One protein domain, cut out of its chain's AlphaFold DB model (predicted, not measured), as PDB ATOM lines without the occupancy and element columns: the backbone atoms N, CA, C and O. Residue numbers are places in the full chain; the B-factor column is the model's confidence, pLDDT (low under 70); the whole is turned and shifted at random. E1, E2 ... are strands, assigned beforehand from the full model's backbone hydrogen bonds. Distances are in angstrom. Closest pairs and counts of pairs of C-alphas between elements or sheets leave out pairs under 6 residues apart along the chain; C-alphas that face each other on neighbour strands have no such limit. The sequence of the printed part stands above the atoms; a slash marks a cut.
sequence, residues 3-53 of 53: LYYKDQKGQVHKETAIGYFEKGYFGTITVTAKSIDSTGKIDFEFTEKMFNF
ATOM      1  N   LEU A   3     -36.242  11.551 -19.075       83.62
ATOM      2  CA  LEU A   3     -36.458  12.010 -17.706       83.62
ATOM      3  C   LEU A   3     -36.183  13.510 -17.606       83.62
ATOM      4  O   LEU A   3     -35.198  14.006 -18.150       83.62
ATOM      5  N   TYR A   4     -37.045  14.211 -16.873       87.62
ATOM      6  CA  TYR A   4     -36.876  15.622 -16.545       87.62
ATOM      7  C   TYR A   4     -36.872  15.786 -15.032       87.62
ATOM      8  O   TYR A   4     -37.748  15.249 -14.352       87.62
ATOM      9  N   TYR A   5     -35.912  16.543 -14.509       83.56
ATOM     10  CA  TYR A   5     -35.866  16.893 -13.091       83.56
ATOM     11  C   TYR A   5     -35.362  18.321 -12.892       83.56
ATOM     12  O   TYR A   5     -34.748  18.907 -13.782       83.56
ATOM     13  N   LYS A   6     -35.660  18.897 -11.725       87.12
ATOM     14  CA  LYS A   6     -35.219  20.236 -11.332       87.12
ATOM     15  C   LYS A   6     -34.200  20.105 -10.206       87.12
ATOM     16  O   LYS A   6     -34.490  19.440  -9.214       87.12
ATOM     17  N   ASP A   7     -33.026  20.707 -10.367       82.69
ATOM     18  CA  ASP A   7     -32.004  20.708  -9.318       82.69
ATOM     19  C   ASP A   7     -32.333  21.705  -8.191       82.69
ATOM     20  O   ASP A   7     -33.299  22.474  -8.251       82.69
ATOM     21  N   GLN A   8     -31.496  21.716  -7.152       79.50
ATOM     22  CA  GLN A   8     -31.650  22.612  -6.001       79.50
ATOM     23  C   GLN A   8     -31.497  24.104  -6.355       79.50
ATOM     24  O   GLN A   8     -31.962  24.960  -5.606       79.50
ATOM     25  N   LYS A   9     -30.878  24.436  -7.495       86.38
ATOM     26  CA  LYS A   9     -30.741  25.809  -8.019       86.38
ATOM     27  C   LYS A   9     -31.896  26.195  -8.943       86.38
ATOM     28  O   LYS A   9     -31.969  27.323  -9.421       86.38
ATOM     29  N   GLY A  10     -32.810  25.264  -9.186       86.44
ATOM     30  CA  GLY A  10     -33.970  25.438 -10.028       86.44
ATOM     31  C   GLY A  10     -33.728  25.252 -11.524       86.44
ATOM     32  O   GLY A  10     -34.639  25.543 -12.302       86.44
ATOM     33  N   GLN A  11     -32.560  24.754 -11.932       88.94
ATOM     34  CA  GLN A  11     -32.295  24.424 -13.330       88.94
ATOM     35  C   GLN A  11     -32.991  23.117 -13.704       88.94
ATOM     36  O   GLN A  11     -33.031  22.171 -12.915       88.94
ATOM     37  N   VAL A  12     -33.547  23.076 -14.915       90.69
ATOM     38  CA  VAL A  12     -34.179  21.879 -15.469       90.69
ATOM     39  C   VAL A  12     -33.130  21.062 -16.205       90.69
ATOM     40  O   VAL A  12     -32.491  21.552 -17.134       90.69
ATOM     41  N   HIS A  13     -33.008  19.803 -15.814       85.88
ATOM     42  CA  HIS A  13     -32.142  18.815 -16.437       85.88
ATOM     43  C   HIS A  13     -32.975  17.838 -17.259       85.88
ATOM     44  O   HIS A  13     -34.115  17.518 -16.907       85.88
ATOM     45  N   LYS A  14     -32.399  17.377 -18.370       90.06
ATOM     46  CA  LYS A  14     -33.006  16.406 -19.283       90.06
ATOM     47  C   LYS A  14     -32.046  15.245 -19.473       90.06
ATOM     48  O   LYS A  14     -31.011  15.404 -20.112       90.06
ATOM     49  N   GLU A  15     -32.455  14.076 -19.011       84.25
ATOM     50  CA  GLU A  15     -31.709  12.833 -19.170       84.25
ATOM     51  C   GLU A  15     -32.419  11.918 -20.162       84.25
ATOM     52  O   GLU A  15     -33.651  11.836 -20.202       84.25
ATOM     53  N   THR A  16     -31.644  11.210 -20.981       83.25
ATOM     54  CA  THR A  16     -32.186  10.231 -21.928       83.25
ATOM     55  C   THR A  16     -31.737   8.838 -21.522       83.25
ATOM     56  O   THR A  16     -30.575   8.482 -21.680       83.25
ATOM     57  N   ALA A  17     -32.678   8.033 -21.031       76.50
ATOM     58  CA  ALA A  17     -32.462   6.613 -20.806       76.50
ATOM     59  C   ALA A  17     -32.706   5.859 -22.120       76.50
ATOM     60  O   ALA A  17     -33.827   5.854 -22.647       76.50
ATOM     61  N   ILE A  18     -31.657   5.245 -22.662       78.38
ATOM     62  CA  ILE A  18     -31.716   4.419 -23.871       78.38
ATOM     63  C   ILE A  18     -31.737   2.958 -23.427       78.38
ATOM     64  O   ILE A  18     -30.849   2.526 -22.702       78.38
ATOM     65  N   GLY A  19     -32.750   2.214 -23.866       72.81
ATOM     66  CA  GLY A  19     -32.849   0.769 -23.675       72.81
ATOM     67  C   GLY A  19     -33.098   0.089 -25.017       72.81
ATOM     68  O   GLY A  19     -33.717   0.686 -25.904       72.81
ATOM     69  N   TYR A  20     -32.603  -1.137 -25.166       76.50
ATOM     70  CA  TYR A  20     -32.827  -1.977 -26.340       76.50
ATOM     71  C   TYR A  20     -33.680  -3.179 -25.942       76.50
ATOM     72  O   TYR A  20     -33.344  -3.892 -25.001       76.50
ATOM     73  N   PHE A  21     -34.765  -3.410 -26.678       75.31
ATOM     74  CA  PHE A  21     -35.600  -4.596 -26.520       75.31
ATOM     75  C   PHE A  21     -35.505  -5.437 -27.782       75.31
ATOM     76  O   PHE A  21     -35.811  -4.962 -28.879       75.31
ATOM     77  N   GLU A  22     -35.085  -6.687 -27.624       82.94
ATOM     78  CA  GLU A  22     -35.067  -7.630 -28.730       82.94
ATOM     79  C   GLU A  22     -36.498  -8.029 -29.119       82.94
ATOM     80  O   GLU A  22     -37.411  -8.094 -28.291       82.94
ATOM     81  N   LYS A  23     -36.718  -8.277 -30.412       85.81
ATOM     82  CA  LYS A  23     -38.032  -8.671 -30.924       85.81
ATOM     83  C   LYS A  23     -38.499  -9.955 -30.230       85.81
ATOM     84  O   LYS A  23     -37.770 -10.936 -30.183       85.81
ATOM     85  N   GLY A  24     -39.746  -9.958 -29.762       88.19
ATOM     86  CA  GLY A  24     -40.325 -11.095 -29.039       88.19
ATOM     87  C   GLY A  24     -40.132 -11.028 -27.523       88.19
ATOM     88  O   GLY A  24     -40.679 -11.860 -26.805       88.19
ATOM     89  N   TYR A  25     -39.422 -10.014 -27.030       84.81
ATOM     90  CA  TYR A  25     -39.375  -9.701 -25.613       84.81
ATOM     91  C   TYR A  25     -40.342  -8.564 -25.282       84.81
ATOM     92  O   TYR A  25     -40.491  -7.597 -26.030       84.81
ATOM     93  N   PHE A  26     -40.994  -8.679 -24.133       86.31
ATOM     94  CA  PHE A  26     -41.799  -7.628 -23.523       86.31
ATOM     95  C   PHE A  26     -41.465  -7.557 -22.037       86.31
ATOM     96  O   PHE A  26     -40.926  -8.501 -21.471       86.31
ATOM     97  N   GLY A  27     -41.744  -6.444 -21.373       86.31
ATOM     98  CA  GLY A  27     -41.331  -6.311 -19.985       86.31
ATOM     99  C   GLY A  27     -41.664  -4.974 -19.366       86.31
ATOM    100  O   GLY A  27     -42.272  -4.105 -19.990       86.31
ATOM    101  N   THR A  28     -41.227  -4.832 -18.123       87.69
ATOM    102  CA  THR A  28     -41.355  -3.609 -17.341       87.69
ATOM    103  C   THR A  28     -39.972  -3.156 -16.906       87.69
ATOM    104  O   THR A  28     -39.185  -3.958 -16.404       87.69
ATOM    105  N   ILE A  29     -39.693  -1.864 -17.058       86.06
ATOM    106  CA  ILE A  29     -38.523  -1.218 -16.463       86.06
ATOM    107  C   ILE A  29     -39.011  -0.341 -15.313       86.06
ATOM    108  O   ILE A  29     -39.868   0.521 -15.506       86.06
ATOM    109  N   THR A  30     -38.440  -0.546 -14.132       88.50
ATOM    110  CA  THR A  30     -38.609   0.333 -12.976       88.50
ATOM    111  C   THR A  30     -37.379   1.218 -12.854       88.50
ATOM    112  O   THR A  30     -36.255   0.720 -12.816       88.50
ATOM    113  N   VAL A  31     -37.593   2.531 -12.770       86.81
ATOM    114  CA  VAL A  31     -36.520   3.513 -12.576       86.81
ATOM    115  C   VAL A  31     -36.660   4.140 -11.200       86.81
ATOM    116  O   VAL A  31     -37.699   4.715 -10.885       86.81
ATOM    117  N   THR A  32     -35.612   4.027 -10.390       90.12
ATOM    118  CA  THR A  32     -35.580   4.517  -9.009       90.12
ATOM    119  C   THR A  32     -34.513   5.595  -8.869       90.12
ATOM    120  O   THR A  32     -33.345   5.339  -9.145       90.12
ATOM    121  N   ALA A  33     -34.885   6.786  -8.402       88.75
ATOM    122  CA  ALA A  33     -33.920   7.790  -7.950       88.75
ATOM    123  C   ALA A  33     -33.404   7.388  -6.559       88.75
ATOM    124  O   ALA A  33     -34.155   7.439  -5.586       88.75
ATOM    125  N   LYS A  34     -32.154   6.926  -6.465       92.81
ATOM    126  CA  LYS A  34     -31.578   6.368  -5.228       92.81
ATOM    127  C   LYS A  34     -31.107   7.441  -4.264       92.81
ATOM    128  O   LYS A  34     -31.337   7.344  -3.062       92.81
ATOM    129  N   SER A  35     -30.421   8.436  -4.801       90.06
ATOM    130  CA  SER A  35     -29.764   9.484  -4.035       90.06
ATOM    131  C   SER A  35     -29.633  10.745  -4.868       90.06
ATOM    132  O   SER A  35     -29.698  10.719  -6.098       90.06
ATOM    133  N   ILE A  36     -29.445  11.852  -4.160       87.69
ATOM    134  CA  ILE A  36     -29.058  13.134  -4.725       87.69
ATOM    135  C   ILE A  36     -27.811  13.608  -3.984       87.69
ATOM    136  O   ILE A  36     -27.762  13.537  -2.754       87.69
ATOM    137  N   ASP A  37     -26.794  14.045  -4.720       86.62
ATOM    138  CA  ASP A  37     -25.589  14.608  -4.114       86.62
ATOM    139  C   ASP A  37     -25.749  16.107  -3.797       86.62
ATOM    140  O   ASP A  37     -26.767  16.741  -4.093       86.62
ATOM    141  N   SER A  38     -24.722  16.700  -3.182       85.94
ATOM    142  CA  SER A  38     -24.711  18.122  -2.807       85.94
ATOM    143  C   SER A  38     -24.720  19.087  -3.998       85.94
ATOM    144  O   SER A  38     -24.945  20.282  -3.813       85.94
ATOM    145  N   THR A  39     -24.480  18.598  -5.217       82.38
ATOM    146  CA  THR A  39     -24.549  19.390  -6.451       82.38
ATOM    147  C   THR A  39     -25.931  19.334  -7.100       82.38
ATOM    148  O   THR A  39     -26.212  20.118  -8.005       82.38
ATOM    149  N   GLY A  40     -26.812  18.457  -6.607       77.56
ATOM    150  CA  GLY A  40     -28.133  18.217  -7.172       77.56
ATOM    151  C   GLY A  40     -28.146  17.153  -8.269       77.56
ATOM    152  O   GLY A  40     -29.178  16.987  -8.921       77.56
ATOM    153  N   LYS A  41     -27.036  16.432  -8.475       81.88
ATOM    154  CA  LYS A  41     -26.982  15.294  -9.396       81.88
ATOM    155  C   LYS A  41     -27.711  14.108  -8.773       81.88
ATOM    156  O   LYS A  41     -27.499  13.790  -7.603       81.88
ATOM    157  N   ILE A  42     -28.568  13.464  -9.564       85.12
ATOM    158  CA  ILE A  42     -29.366  12.311  -9.143       85.12
ATOM    159  C   ILE A  42     -28.726  11.026  -9.663       85.12
ATOM    160  O   ILE A  42     -28.456  10.906 -10.859       85.12
ATOM    161  N   ASP A  43     -28.556  10.050  -8.776       87.69
ATOM    162  CA  ASP A  43     -28.185   8.693  -9.157       87.69
ATOM    163  C   ASP A  43     -29.450   7.858  -9.378       87.69
ATOM    164  O   ASP A  43     -30.287   7.697  -8.481       87.69
ATOM    165  N   PHE A  44     -29.593   7.324 -10.590       86.81
ATOM    166  CA  PHE A  44     -30.717   6.479 -10.974       86.81
ATOM    167  C   PHE A  44     -30.299   5.011 -11.035       86.81
ATOM    168  O   PHE A  44     -29.286   4.663 -11.637       86.81
ATOM    169  N   GLU A  45     -31.125   4.145 -10.459       90.31
ATOM    170  CA  GLU A  45     -31.061   2.701 -10.651       90.31
ATOM    171  C   GLU A  45     -32.177   2.264 -11.600       90.31
ATOM    172  O   GLU A  45     -33.329   2.688 -11.470       90.31
ATOM    173  N   PHE A  46     -31.829   1.384 -12.535       87.06
ATOM    174  CA  PHE A  46     -32.757   0.779 -13.479       87.06
ATOM    175  C   PHE A  46     -32.862  -0.707 -13.154       87.06
ATOM    176  O   PHE A  46     -31.856  -1.408 -13.076       87.06
ATOM    177  N   THR A  47     -34.081  -1.188 -12.938       90.81
ATOM    178  CA  THR A  47     -34.364  -2.612 -12.755       90.81
ATOM    179  C   THR A  47     -35.308  -3.064 -13.847       90.81
ATOM    180  O   THR A  47     -36.372  -2.477 -14.043       90.81
ATOM    181  N   GLU A  48     -34.927  -4.123 -14.547       87.56
ATOM    182  CA  GLU A  48     -35.664  -4.633 -15.694       87.56
ATOM    183  C   GLU A  48     -36.281  -5.984 -15.348       87.56
ATOM    184  O   GLU A  48     -35.639  -6.856 -14.758       87.56
ATOM    185  N   LYS A  49     -37.544  -6.169 -15.728       89.75
ATOM    186  CA  LYS A  49     -38.219  -7.461 -15.689       89.75
ATOM    187  C   LYS A  49     -38.721  -7.783 -17.085       89.75
ATOM    188  O   LYS A  49     -39.715  -7.215 -17.533       89.75
ATOM    189  N   MET A  50     -38.014  -8.691 -17.744       87.88
ATOM    190  CA  MET A  50     -38.275  -9.101 -19.117       87.88
ATOM    191  C   MET A  50     -38.970 -10.461 -19.167       87.88
ATOM    192  O   MET A  50     -38.721 -11.340 -18.343       87.88
ATOM    193  N   PHE A  51     -39.820 -10.620 -20.167       84.50
ATOM    194  CA  PHE A  51     -40.564 -11.818 -20.516       84.50
ATOM    195  C   PHE A  51     -40.411 -12.062 -22.020       84.50
ATOM    196  O   PHE A  51     -40.156 -11.131 -22.785       84.50
ATOM    197  N   ASN A  52     -40.586 -13.307 -22.438       84.25
ATOM    198  CA  ASN A  52     -40.620 -13.722 -23.834       84.25
ATOM    199  C   ASN A  52     -41.951 -14.423 -24.147       84.25
ATOM    200  O   ASN A  52     -42.665 -14.844 -23.233       84.25
ATOM    201  N   PHE A  53     -42.298 -14.469 -25.436       72.31
ATOM    202  CA  PHE A  53     -43.430 -15.252 -25.943       72.31
ATOM    203  C   PHE A  53     -43.147 -16.755 -25.926       72.31
ATOM    204  O   PHE A  53     -41.971 -17.134 -26.136       72.31
TER     205      PHE A  53
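AT A GLANCE: This is residues 3 to 53 of the 53 residues of an uncharacterized protein of Pontibacillus marinus BH030004 = DSM 16465 (UniProt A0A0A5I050). Picture a slender rod made of two hairpins of strands: a long one, E3 with E4, runs along most of its length, and a short one, E1 with E2, stands apart from it near the end where the long hairpin turns. Between the two hairpins, residues 17 to 24 run back toward the other end of the rod, where E3 begins. The printed part has 51 residues with no named helix and four named strands, E1, E2, E3 and E4 along the chain, in two antiparallel sheets ordered E1 - E2 and E3 - E4; the class is all strand. It is only just loose, close to extended, with a radius of gyration of the C-alphas of 14.5 A and spans of 46 by 17 by 10 A.

IN THESE COORDINATES: Find C-alpha 3 at (-36.458, 12.010, -17.706); from there E1 runs over residues 3 to 6. E2 follows as residues 12 to 16. Look next at C-alpha 25, at (-39.375, -9.701, -25.613), where E3 begins; it runs to residue 36 and is 32.6 A long. E4, residues 42 to 52, measures 31.9 A and ends at C-alpha 52, at (-40.620, -13.722, -23.834).

HOW THE PARTS SIT: E1 and E2 form an antiparallel hairpin, their directions 160 degrees apart; look for N 3 and O 15 within hydrogen-bond range at 2.8 A. E3 and E4 form the other antiparallel hairpin, at 165 degrees; here N 26 and O 51 are 2.9 A apart and N 43 and O 35 are 3.0 A apart, both within hydrogen-bond range. C-alphas 27 and 50 face each other at 4.2 A. E1 is apart from E3 and E4, and E2 is apart from both as well.

THE WHOLE: The two C-alphas farthest apart, those of Lys 9 and Phe 53, lie 46.6 A from each other. The printed part has no cut. The links E1 to E2 and E3 to E4 are tight, and E2 to E3, with 8 residues, is short. The mean pLDDT of the printed part is 85.1, and no printed residue is under 70.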